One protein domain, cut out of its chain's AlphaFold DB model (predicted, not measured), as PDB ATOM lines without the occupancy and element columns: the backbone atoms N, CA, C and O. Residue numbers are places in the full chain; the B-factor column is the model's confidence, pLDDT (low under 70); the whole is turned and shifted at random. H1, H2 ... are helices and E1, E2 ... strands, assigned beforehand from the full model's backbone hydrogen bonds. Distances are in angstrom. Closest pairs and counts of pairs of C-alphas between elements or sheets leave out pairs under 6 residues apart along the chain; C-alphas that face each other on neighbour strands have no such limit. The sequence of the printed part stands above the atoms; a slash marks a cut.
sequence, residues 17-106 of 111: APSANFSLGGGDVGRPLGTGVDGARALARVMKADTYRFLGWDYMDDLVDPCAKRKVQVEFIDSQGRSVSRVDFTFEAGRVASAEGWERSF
ATOM      1  N   ALA A  17     136.970 203.987 129.050       95.44
ATOM      2  CA  ALA A  17     136.099 204.714 129.965       95.44
ATOM      3  C   ALA A  17     134.795 205.118 129.241       95.44
ATOM      4  O   ALA A  17     134.853 205.553 128.091       95.44
ATOM      5  N   PRO A  18     133.610 205.035 129.880       96.25
ATOM      6  CA  PRO A  18     132.348 205.400 129.226       96.25
ATOM      7  C   PRO A  18     132.319 206.838 128.689       96.25
ATOM      8  O   PRO A  18     131.705 207.107 127.663       96.25
ATOM      9  N   SER A  19     133.023 207.753 129.362       96.44
ATOM     10  CA  SER A  19     133.177 209.157 128.972       96.44
ATOM     11  C   SER A  19     134.403 209.422 128.097       96.44
ATOM     12  O   SER A  19     134.778 210.579 127.927       96.44
ATOM     13  N   ALA A  20     135.086 208.383 127.606       97.62
ATOM     14  CA  ALA A  20     136.297 208.568 126.824       97.62
ATOM     15  C   ALA A  20     135.986 209.276 125.509       97.62
ATOM     16  O   ALA A  20     135.019 208.909 124.849       97.62
ATOM     17  N   ASN A  21     136.804 210.247 125.112       97.94
ATOM     18  CA  ASN A  21     136.568 211.039 123.903       97.94
ATOM     19  C   ASN A  21     137.492 210.596 122.768       97.94
ATOM     20  O   ASN A  21     138.683 210.378 122.997       97.94
ATOM     21  N   PHE A  22     136.965 210.515 121.548       98.25
ATOM     22  CA  PHE A  22     137.728 210.094 120.373       98.25
ATOM     23  C   PHE A  22     137.654 211.151 119.273       98.25
ATOM     24  O   PHE A  22     136.572 211.647 118.949       98.25
ATOM     25  N   SER A  23     138.795 211.479 118.670       97.81
ATOM     26  CA  SER A  23     138.876 212.377 117.520       97.81
ATOM     27  C   SER A  23     139.977 211.944 116.551       97.81
ATOM     28  O   SER A  23     140.991 211.371 116.949       97.81
ATOM     29  N   LEU A  24     139.769 212.209 115.262       96.88
ATOM     30  CA  LEU A  24     140.786 212.021 114.228       96.88
ATOM     31  C   LEU A  24     140.683 213.164 113.225       96.88
ATOM     32  O   LEU A  24     139.677 213.291 112.529       96.88
ATOM     33  N   GLY A  25     141.694 214.021 113.195       94.25
ATOM     34  CA  GLY A  25     141.783 215.137 112.262       94.25
ATOM     35  C   GLY A  25     142.622 214.840 111.026       94.25
ATOM     36  O   GLY A  25     143.272 213.801 110.925       94.25
ATOM     37  N   GLY A  26     142.624 215.794 110.102       89.50
ATOM     38  CA  GLY A  26     143.497 215.833 108.932       89.50
ATOM     39  C   GLY A  26     143.589 217.260 108.391       89.50
ATOM     40  O   GLY A  26     142.658 218.054 108.549       89.50
ATOM     41  N   GLY A  27     144.719 217.610 107.769       83.12
ATOM     42  CA  GLY A  27     144.984 218.999 107.371       83.12
ATOM     43  C   GLY A  27     145.034 219.914 108.596       83.12
ATOM     44  O   GLY A  27     145.893 219.690 109.444       83.12
ATOM     45  N   ASP A  28     144.095 220.866 108.692       79.06
ATOM     46  CA  ASP A  28     143.917 221.805 109.819       79.06
ATOM     47  C   ASP A  28     142.634 221.539 110.639       79.06
ATOM     48  O   ASP A  28     142.257 222.337 111.499       79.06
ATOM     49  N   VAL A  29     141.913 220.441 110.372       84.75
ATOM     50  CA  VAL A  29     140.582 220.196 110.952       84.75
ATOM     51  C   VAL A  29     140.575 218.932 111.801       84.75
ATOM     52  O   VAL A  29     140.804 217.830 111.307       84.75
ATOM     53  N   GLY A  30     140.232 219.084 113.081       88.19
ATOM     54  CA  GLY A  30     139.899 217.972 113.970       88.19
ATOM     55  C   GLY A  30     138.454 217.513 113.775       88.19
ATOM     56  O   GLY A  30     137.543 218.339 113.701       88.19
ATOM     57  N   ARG A  31     138.218 216.196 113.731       93.81
ATOM     58  CA  ARG A  31     136.868 215.624 113.635       93.81
ATOM     59  C   ARG A  31     136.547 214.772 114.868       93.81
ATOM     60  O   ARG A  31     137.199 213.747 115.072       93.81
ATOM     61  N   PRO A  32     135.533 215.143 115.671       96.75
ATOM     62  CA  PRO A  32     135.026 214.289 116.739       96.75
ATOM     63  C   PRO A  32     134.444 212.985 116.180       96.75
ATOM     64  O   PRO A  32     133.739 212.994 115.170       96.75
ATOM     65  N   LEU A  33     134.718 211.869 116.855       97.12
ATOM     66  CA  LEU A  33     134.257 210.526 116.483       97.12
ATOM     67  C   LEU A  33     133.311 209.902 117.518       97.12
ATOM     68  O   LEU A  33     132.885 208.763 117.350       97.12
ATOM     69  N   GLY A  34     132.946 210.656 118.554       97.12
ATOM     70  CA  GLY A  34     132.043 210.221 119.615       97.12
ATOM     71  C   GLY A  34     132.780 209.827 120.889       97.12
ATOM     72  O   GLY A  34     133.947 210.181 121.090       97.12
ATOM     73  N   THR A  35     132.070 209.114 121.760       97.88
ATOM     74  CA  THR A  35     132.551 208.753 123.093       97.88
ATOM     75  C   THR A  35     132.452 207.258 123.379       97.88
ATOM     76  O   THR A  35     131.760 206.513 122.680       97.88
ATOM     77  N   GLY A  36     133.174 206.810 124.406       96.50
ATOM     78  CA  GLY A  36     133.135 205.439 124.900       96.50
ATOM     79  C   GLY A  36     133.505 204.402 123.835       96.50
ATOM     80  O   GLY A  36     134.292 204.655 122.920       96.50
ATOM     81  N   VAL A  37     132.928 203.206 123.954       96.25
ATOM     82  CA  VAL A  37     133.197 202.082 123.041       96.25
ATOM     83  C   VAL A  37     132.836 202.414 121.590       96.25
ATOM     84  O   VAL A  37     133.553 202.012 120.671       96.25
ATOM     85  N   ASP A  38     131.763 203.169 121.361       96.31
ATOM     86  CA  ASP A  38     131.342 203.531 120.007       96.31
ATOM     87  C   ASP A  38     132.310 204.521 119.352       96.31
ATOM     88  O   ASP A  38     132.646 204.347 118.180       96.31
ATOM     89  N   GLY A  39     132.851 205.476 120.117       97.12
ATOM     90  CA  GLY A  39     133.934 206.349 119.658       97.12
ATOM     91  C   GLY A  39     135.207 205.573 119.310       97.12
ATOM     92  O   GLY A  39     135.796 205.791 118.250       97.12
ATOM     93  N   ALA A  40     135.588 204.592 120.137       96.50
ATOM     94  CA  ALA A  40     136.729 203.717 119.862       96.50
ATOM     95  C   ALA A  40     136.539 202.909 118.565       96.50
ATOM     96  O   ALA A  40     137.447 202.806 117.735       96.50
ATOM     97  N   ARG A  41     135.335 202.365 118.349       95.88
ATOM     98  CA  ARG A  41     134.977 201.649 117.117       95.88
ATOM     99  C   ARG A  41     134.971 202.573 115.903       95.88
ATOM    100  O   ARG A  41     135.429 202.164 114.838       95.88
ATOM    101  N   ALA A  42     134.459 203.795 116.042       97.00
ATOM    102  CA  ALA A  42     134.468 204.789 114.976       97.00
ATOM    103  C   ALA A  42     135.904 205.142 114.567       97.00
ATOM    104  O   ALA A  42     136.210 205.107 113.377       97.00
ATOM    105  N   LEU A  43     136.797 205.371 115.536       96.94
ATOM    106  CA  LEU A  43     138.222 205.597 115.286       96.94
ATOM    107  C   LEU A  43     138.849 204.439 114.499       96.94
ATOM    108  O   LEU A  43     139.415 204.663 113.430       96.94
ATOM    109  N   ALA A  44     138.673 203.197 114.959       95.31
ATOM    110  CA  ALA A  44     139.204 202.020 114.270       95.31
ATOM    111  C   ALA A  44     138.674 201.876 112.829       95.31
ATOM    112  O   ALA A  44     139.436 201.571 111.911       95.31
ATOM    113  N   ARG A  45     137.376 202.132 112.608       95.62
ATOM    114  CA  ARG A  45     136.755 202.063 111.273       95.62
ATOM    115  C   ARG A  45     137.272 203.135 110.318       95.62
ATOM    116  O   ARG A  45     137.362 202.860 109.124       95.62
ATOM    117  N   VAL A  46     137.554 204.343 110.812       95.06
ATOM    118  CA  VAL A  46     138.047 205.443 109.970       95.06
ATOM    119  C   VAL A  46     139.491 205.194 109.546       95.06
ATOM    120  O   VAL A  46     139.772 205.316 108.360       95.06
ATOM    121  N   MET A  47     140.364 204.784 110.475       96.31
ATOM    122  CA  MET A  47     141.790 204.587 110.181       96.31
ATOM    123  C   MET A  47     142.050 203.446 109.192       96.31
ATOM    124  O   MET A  47     143.058 203.474 108.502       96.31
ATOM    125  N   LYS A  48     141.183 202.417 109.159       95.62
ATOM    126  CA  LYS A  48     141.324 201.217 108.300       95.62
ATOM    127  C   LYS A  48     142.707 200.556 108.364       95.62
ATOM    128  O   LYS A  48     143.122 199.878 107.430       95.62
ATOM    129  N   ALA A  49     143.407 200.747 109.475       96.31
ATOM    130  CA  ALA A  49     144.790 200.345 109.585       96.31
ATOM    131  C   ALA A  49     144.939 198.823 109.610       96.31
ATOM    132  O   ALA A  49     144.209 198.118 110.312       96.31
ATOM    133  N   ASP A  50     145.930 198.339 108.875       96.75
ATOM    134  CA  ASP A  50     146.345 196.937 108.851       96.75
ATOM    135  C   ASP A  50     147.587 196.687 109.713       96.75
ATOM    136  O   ASP A  50     147.832 195.562 110.154       96.75
ATOM    137  N   THR A  51     148.351 197.740 109.999       95.88
ATOM    138  CA  THR A  51     149.588 197.673 110.770       95.88
ATOM    139  C   THR A  51     149.655 198.811 111.780       95.88
ATOM    140  O   THR A  51     149.034 199.862 111.622       95.88
ATOM    141  N   TYR A  52     150.390 198.593 112.868       95.38
ATOM    142  CA  TYR A  52     150.636 199.614 113.880       95.38
ATOM    143  C   TYR A  52     152.090 199.565 114.338       95.38
ATOM    144  O   TYR A  52     152.751 198.527 114.247       95.38
ATOM    145  N   ARG A  53     152.585 200.687 114.855       93.06
ATOM    146  CA  ARG A  53     153.885 200.769 115.520       93.06
ATOM    147  C   ARG A  53     153.856 201.762 116.670       93.06
ATOM    148  O   ARG A  53     153.140 202.760 116.633       93.06
ATOM    149  N   PHE A  54     154.689 201.502 117.667       88.50
ATOM    150  CA  PHE A  54     154.987 202.458 118.723       88.50
ATOM    151  C   PHE A  54     156.214 203.279 118.326       88.50
ATOM    152  O   PHE A  54     157.192 202.726 117.821       88.50
ATOM    153  N   LEU A  55     156.166 204.586 118.563       77.19
ATOM    154  CA  LEU A  55     157.336 205.456 118.484       77.19
ATOM    155  C   LEU A  55     157.763 205.819 119.907       77.19
ATOM    156  O   LEU A  55     156.909 206.132 120.730       77.19
ATOM    157  N   GLY A  56     159.067 205.793 120.189       72.12
ATOM    158  CA  GLY A  56     159.592 206.223 121.491       72.12
ATOM    159  C   GLY A  56     159.294 205.268 122.655       72.12
ATOM    160  O   GLY A  56     159.175 205.711 123.794       72.12
ATOM    161  N   TRP A  57     159.121 203.966 122.383       71.75
ATOM    162  CA  TRP A  57     158.835 202.960 123.421       71.75
ATOM    163  C   TRP A  57     159.964 202.826 124.459       71.75
ATOM    164  O   TRP A  57     159.739 202.377 125.577       71.75
ATOM    165  N   ASP A  58     161.171 203.240 124.087       66.12
ATOM    166  CA  ASP A  58     162.373 203.299 124.916       66.12
ATOM    167  C   ASP A  58     162.276 204.267 126.110       66.12
ATOM    168  O   ASP A  58     163.047 204.113 127.052       66.12
ATOM    169  N   TYR A  59     161.312 205.199 126.118       57.06
ATOM    170  CA  TYR A  59     161.107 206.185 127.195       57.06
ATOM    171  C   TYR A  59     159.830 205.957 128.017       57.06
ATOM    172  O   TYR A  59     159.371 206.855 128.727       57.06
ATOM    173  N   MET A  60     159.203 204.784 127.909       63.31
ATOM    174  CA  MET A  60     158.086 204.440 128.787       63.31
ATOM    175  C   MET A  60     158.633 204.031 130.158       63.31
ATOM    176  O   MET A  60     158.891 202.855 130.398       63.31
ATOM    177  N   ASP A  61     158.833 205.014 131.038       59.97
ATOM    178  CA  ASP A  61     159.243 204.775 132.425       59.97
ATOM    179  C   ASP A  61     158.252 203.849 133.154       59.97
ATOM    180  O   ASP A  61     157.028 203.974 133.011       59.97
ATOM    181  N   ASP A  62     158.792 202.946 133.979       56.38
ATOM    182  CA  ASP A  62     158.015 202.049 134.834       56.38
ATOM    183  C   ASP A  62     157.101 202.827 135.801       56.38
ATOM    184  O   ASP A  62     157.451 203.855 136.390       56.38
ATOM    185  N   LEU A  63     155.876 202.322 135.963       57.62
ATOM    186  CA  LEU A  63     154.823 202.952 136.756       57.62
ATOM    187  C   LEU A  63     155.063 202.791 138.264       57.62
ATOM    188  O   LEU A  63     155.037 201.678 138.783       57.62
ATOM    189  N   VAL A  64     155.152 203.914 138.987       60.97
ATOM    190  CA  VAL A  64     155.031 203.961 140.462       60.97
ATOM    191  C   VAL A  64     153.559 204.075 140.913       60.97
ATOM    192  O   VAL A  64     153.230 203.687 142.029       60.97
ATOM    193  N   ASP A  65     152.655 204.555 140.042       70.69
ATOM    194  CA  ASP A  65     151.224 204.739 140.345       70.69
ATOM    195  C   ASP A  65     150.318 204.281 139.176       70.69
ATOM    196  O   ASP A  65     150.354 204.896 138.102       70.69
ATOM    197  N   PRO A  66     149.493 203.228 139.362       63.50
ATOM    198  CA  PRO A  66     148.563 202.720 138.349       63.50
ATOM    199  C   PRO A  66     147.353 203.638 138.086       63.50
ATOM    200  O   PRO A  66     146.669 203.471 137.074       63.50
ATOM    201  N   CYS A  67     147.076 204.603 138.965       73.06
ATOM    202  CA  CYS A  67     145.998 205.579 138.801       73.06
ATOM    203  C   CYS A  67     146.441 206.835 138.041       73.06
ATOM    204  O   CYS A  67     145.598 207.638 137.636       73.06
ATOM    205  N   ALA A  68     147.746 207.007 137.822       78.25
ATOM    206  CA  ALA A  68     148.286 208.170 137.139       78.25
ATOM    207  C   ALA A  68     147.794 208.274 135.688       78.25
ATOM    208  O   ALA A  68     147.632 207.276 134.979       78.25
ATOM    209  N   LYS A  69     147.629 209.515 135.218       85.38
ATOM    210  CA  LYS A  69     147.372 209.796 133.804       85.38
ATOM    211  C   LYS A  69     148.606 209.474 132.969       85.38
ATOM    212  O   LYS A  69     149.709 209.904 133.306       85.38
ATOM    213  N   ARG A  70     148.421 208.753 131.864       84.69
ATOM    214  CA  ARG A  70     149.506 208.374 130.944       84.69
ATOM    215  C   ARG A  70     149.138 208.691 129.515       84.69
ATOM    216  O   ARG A  70     147.981 208.550 129.147       84.69
ATOM    217  N   LYS A  71     150.125 209.094 128.721       88.50
ATOM    218  CA  LYS A  71     149.966 209.269 127.281       88.50
ATOM    219  C   LYS A  71     150.836 208.261 126.549       88.50
ATOM    220  O   LYS A  71     152.014 208.142 126.866       88.50
ATOM    221  N   VAL A  72     150.250 207.551 125.595       88.62
ATOM    222  CA  VAL A  72     150.957 206.622 124.709       88.62
ATOM    223  C   VAL A  72     150.631 207.003 123.281       88.62
ATOM    224  O   VAL A  72     149.462 207.086 122.912       88.62
ATOM    225  N   GLN A  73     151.667 207.206 122.480       91.75
ATOM    226  CA  GLN A  73     151.509 207.496 121.067       91.75
ATOM    227  C   GLN A  73     151.671 206.225 120.239       91.75
ATOM    228  O   GLN A  73     152.643 205.481 120.388       91.75
ATOM    229  N   VAL A  74     150.729 206.001 119.332       93.94
ATOM    230  CA  VAL A  74     150.741 204.872 118.401       93.94
ATOM    231  C   VAL A  74     150.522 205.405 116.996       93.94
ATOM    232  O   VAL A  74     149.660 206.252 116.770       93.94
ATOM    233  N   GLU A  75     151.296 204.910 116.040       96.06
ATOM    234  CA  GLU A  75     151.004 205.123 114.627       96.06
ATOM    235  C   GLU A  75     150.293 203.899 114.067       96.06
ATOM    236  O   GLU A  75     150.791 202.778 114.166       96.06
ATOM    237  N   PHE A  76     149.140 204.138 113.456       97.19
ATOM    238  CA  PHE A  76     148.368 203.163 112.703       97.19
ATOM    239  C   PHE A  76     148.539 203.440 111.213       97.19
ATOM    240  O   PHE A  76     148.521 204.595 110.788       97.19
ATOM    241  N   ILE A  77     148.743 202.390 110.427       97.69
ATOM    242  CA  ILE A  77     149.086 202.465 109.009       97.69
ATOM    243  C   ILE A  77     148.026 201.696 108.215       97.69
ATOM    244  O   ILE A  77     147.823 200.500 108.437       97.69
ATOM    245  N   ASP A  78     147.377 202.383 107.277       97.25
ATOM    246  CA  ASP A  78     146.652 201.770 106.162       97.25
ATOM    247  C   ASP A  78     147.615 201.685 104.972       97.25
ATOM    248  O   ASP A  78     147.905 202.672 104.287       97.25
ATOM    249  N   SER A  79     148.162 200.491 104.747       95.38
ATOM    250  CA  SER A  79     149.120 200.222 103.673       95.38
ATOM    251  C   SER A  79     148.483 200.313 102.285       95.38
ATOM    252  O   SER A  79     149.173 200.648 101.317       95.38
ATOM    253  N   GLN A  80     147.177 200.049 102.178       94.75
ATOM    254  CA  GLN A  80     146.436 200.069 100.918       94.75
ATOM    255  C   GLN A  80     146.033 201.499 100.547       94.75
ATOM    256  O   GLN A  80     146.259 201.934  99.417       94.75
ATOM    257  N   GLY A  81     145.483 202.242 101.510       95.19
ATOM    258  CA  GLY A  81     145.111 203.653 101.376       95.19
ATOM    259  C   GLY A  81     146.293 204.620 101.453       95.19
ATOM    260  O   GLY A  81     146.141 205.796 101.122       95.19
ATOM    261  N   ARG A  82     147.478 204.125 101.838       95.88
ATOM    262  CA  ARG A  82     148.713 204.900 102.030       95.88
ATOM    263  C   ARG A  82     148.519 206.076 102.986       95.88
ATOM    264  O   ARG A  82     148.960 207.197 102.713       95.88
ATOM    265  N   SER A  83     147.863 205.818 104.113       96.31
ATOM    266  CA  SER A  83     147.677 206.794 105.184       96.31
ATOM    267  C   SER A  83     148.293 206.317 106.496       96.31
ATOM    268  O   SER A  83     148.395 205.125 106.790       96.31
ATOM    269  N   VAL A  84     148.755 207.287 107.279       96.81
ATOM    270  CA  VAL A  84     149.218 207.111 108.652       96.81
ATOM    271  C   VAL A  84     148.340 207.957 109.552       96.81
ATOM    272  O   VAL A  84     148.230 209.166 109.349       96.81
ATOM    273  N   SER A  85     147.776 207.326 110.574       97.31
ATOM    274  CA  SER A  85     147.076 207.980 111.672       97.31
ATOM    275  C   SER A  85     147.959 207.907 112.914       97.31
ATOM    276  O   SER A  85     148.178 206.833 113.477       97.31
ATOM    277  N   ARG A  86     148.493 209.049 113.347       96.00
ATOM    278  CA  ARG A  86     149.232 209.161 114.609       96.00
ATOM    279  C   ARG A  86     148.241 209.497 115.711       96.00
ATOM    280  O   ARG A  86     147.613 210.546 115.625       96.00
ATOM    281  N   VAL A  87     148.095 208.622 116.699       96.56
ATOM    282  CA  VAL A  87     147.094 208.738 117.766       96.56
ATOM    283  C   VAL A  87     147.773 208.784 119.125       96.56
ATOM    284  O   VAL A  87     148.517 207.870 119.483       96.56
ATOM    285  N   ASP A  88     147.460 209.821 119.892       94.88
ATOM    286  CA  ASP A  88     147.831 209.953 121.292       94.88
ATOM    287  C   ASP A  88     146.686 209.430 122.164       94.88
ATOM    288  O   ASP A  88     145.618 210.040 122.266       94.88
ATOM    289  N   PHE A  89     146.904 208.287 122.808       94.00
ATOM    290  CA  PHE A  89     145.982 207.733 123.791       94.00
ATOM    291  C   PHE A  89     146.306 208.277 125.171       94.00
ATOM    292  O   PHE A  89     147.431 208.118 125.643       94.00
ATOM    293  N   THR A  90     145.311 208.841 125.851       93.75
ATOM    294  CA  THR A  90     145.397 209.139 127.280       93.75
ATOM    295  C   THR A  90     144.726 208.026 128.073       93.75
ATOM    296  O   THR A  90     143.564 207.706 127.831       93.75
ATOM    297  N   PHE A  91     145.441 207.467 129.043       90.50
ATOM    298  CA  PHE A  91     144.940 206.485 129.998       90.50
ATOM    299  C   PHE A  91     144.771 207.121 131.377       90.50
ATOM    300  O   PHE A  91     145.618 207.905 131.801       90.50
ATOM    301  N   GLU A  92     143.705 206.757 132.081       90.50
ATOM    302  CA  GLU A  92     143.418 207.137 133.465       90.50
ATOM    303  C   GLU A  92     142.818 205.927 134.190       90.50
ATOM    304  O   GLU A  92     141.939 205.254 133.647       90.50
ATOM    305  N   ALA A  93     143.329 205.606 135.386       87.75
ATOM    306  CA  ALA A  93     142.925 204.418 136.150       87.75
ATOM    307  C   ALA A  93     142.917 203.117 135.310       87.75
ATOM    308  O   ALA A  93     141.994 202.303 135.385       87.75
ATOM    309  N   GLY A  94     143.932 202.946 134.455       84.94
ATOM    310  CA  GLY A  94     144.085 201.776 133.584       84.94
ATOM    311  C   GLY A  94     143.108 201.686 132.403       84.94
ATOM    312  O   GLY A  94     143.120 200.679 131.698       84.94
ATOM    313  N   ARG A  95     142.279 202.707 132.154       92.19
ATOM    314  CA  ARG A  95     141.342 202.763 131.018       92.19
ATOM    315  C   ARG A  95     141.685 203.900 130.073       92.19
ATOM    316  O   ARG A  95     142.202 204.926 130.497       92.19
ATOM    317  N   VAL A  96     141.349 203.747 128.797       94.75
ATOM    318  CA  VAL A  96     141.420 204.836 127.818       94.75
ATOM    319  C   VAL A  96     140.424 205.918 128.227       94.75
ATOM    320  O   VAL A  96     139.230 205.644 128.336       94.75
ATOM    321  N   ALA A  97     140.923 207.131 128.443       96.06
ATOM    322  CA  ALA A  97     140.158 208.336 128.750       96.06
ATOM    323  C   ALA A  97     140.043 209.273 127.535       96.06
ATOM    324  O   ALA A  97     139.060 209.998 127.402       96.06
ATOM    325  N   SER A  98     141.008 209.247 126.616       97.50
ATOM    326  CA  SER A  98     140.860 209.885 125.306       97.50
ATOM    327  C   SER A  98     141.781 209.267 124.260       97.50
ATOM    328  O   SER A  98     142.779 208.629 124.597       97.50
ATOM    329  N   ALA A  99     141.439 209.469 122.992       97.38
ATOM    330  CA  ALA A  99     142.319 209.214 121.863       97.38
ATOM    331  C   ALA A  99     142.183 210.358 120.855       97.38
ATOM    332  O   ALA A  99     141.105 210.581 120.298       97.38
ATOM    333  N   GLU A 100     143.278 211.074 120.639       96.75
ATOM    334  CA  GLU A 100     143.339 212.215 119.728       96.75
ATOM    335  C   GLU A 100     144.324 211.890 118.614       96.75
ATOM    336  O   GLU A 100     145.490 211.593 118.874       96.75
ATOM    337  N   GLY A 101     143.842 211.886 117.373       95.62
ATOM    338  CA  GLY A 101     144.641 211.492 116.223       95.62
ATOM    339  C   GLY A 101     144.768 212.560 115.149       95.62
ATOM    340  O   GLY A 101     143.863 213.374 114.953       95.62
ATOM    341  N   TRP A 102     145.853 212.478 114.380       96.62
ATOM    342  CA  TRP A 102     146.018 213.192 113.114       96.62
ATOM    343  C   TRP A 102     146.393 212.230 111.992       96.62
ATOM    344  O   TRP A 102     147.331 211.438 112.123       96.62
ATOM    345  N   GLU A 103     145.669 212.315 110.882       95.94
ATOM    346  CA  GLU A 103     145.912 211.527 109.683       95.94
ATOM    347  C   GLU A 103     146.699 212.322 108.638       95.94
ATOM    348  O   GLU A 103     146.481 213.516 108.418       95.94
ATOM    349  N   ARG A 104     147.616 211.632 107.960       95.06
ATOM    350  CA  ARG A 104     148.325 212.132 106.781       95.06
ATOM    351  C   ARG A 104     148.513 211.023 105.754       95.06
ATOM    352  O   ARG A 104     148.681 209.861 106.119       95.06
ATOM    353  N   SER A 105     148.554 211.384 104.476       95.00
ATOM    354  CA  SER A 105     148.993 210.467 103.425       95.00
ATOM    355  C   SER A 105     150.514 210.295 103.449       95.00
ATOM    356  O   SER A 105     151.256 211.152 103.938       95.00
ATOM    357  N   PHE A 106     150.995 209.177 102.915       93.44
ATOM    358  CA  PHE A 106     152.418 208.932 102.720       93.44
ATOM    359  C   PHE A 106     152.683 208.271 101.361       93.44
ATOM    360  O   PHE A 106     151.795 207.710 100.727       93.44
TER     361      PHE A 106
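AT A GLANCE: This is residues 17 to 106 of the 111 residues of an uncharacterized protein of Dyella sp. YR388 (UniProt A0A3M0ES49). One twisted sheet of six strands curls round a single helix, H1, which packs on one face near the E2 and E1 end; the other face is bare. Beyond the opposite edge, a long loop of residues 55 to 69 swings out between E3 and E4. The printed part has 90 residues, with the order E1, E2, H1, E3, E4, E5, E6 along the chain; across the mixed sheet the order is E2, E1, E6, E5, E4, E3. It is mostly strand and compact, with a radius of gyration of the C-alphas of 13.4 A and spans of 40 by 30 by 24 A.

IN THESE COORDINATES: E1, residues 17 to 26, begins at C-alpha 17 (136.099, 204.714, 129.965) and is 24.9 A long. E2 is residues 32 to 35, 8.8 A, and H1 residues 36 to 47, 17.1 A. E3 is residues 51 to 54, 10.7 A; E4 residues 70 to 78, 25.8 A; E5 residues 83 to 92, 28.6 A. E6, residues 95 to 105, is 29.7 A long, bends by 57 degrees at residue 98 and ends at C-alpha 105 (148.993, 210.467, 103.425).

HOW THE PARTS SIT: E1 and E2 form an antiparallel hairpin, with N 33 and O 22 at 2.8 A. E1 and E6 are parallel, at 10 degrees, with N 23 and O 99 at 3.0 A. E3, E4, E5 and E6 make a meander, each strand the antiparallel neighbour of the one before: N 53 and O 75 are 2.8 A apart, N 87 and O 74 2.8 A, N 100 and O 88 3.0 A. H1 is on the sheet, in two layers, a helix on one face; it touches E1, with the C-alphas of Pro 18 and Gly 36 closest at 4.4 A. H1 and E6 are near each other. In H1 every O i to N i+4 pair is within hydrogen-bond range. E1 and E4 are apart.

THE WHOLE: The C-alphas farthest apart, of Val 64 and Gln 80, are 40.7 A apart. The printed part has no cut. The link from E3 to E4, 15 residues, is long; the others are tight. The mean pLDDT of the printed part is 89.9, with residues 58 to 64 and residue 66 under 70.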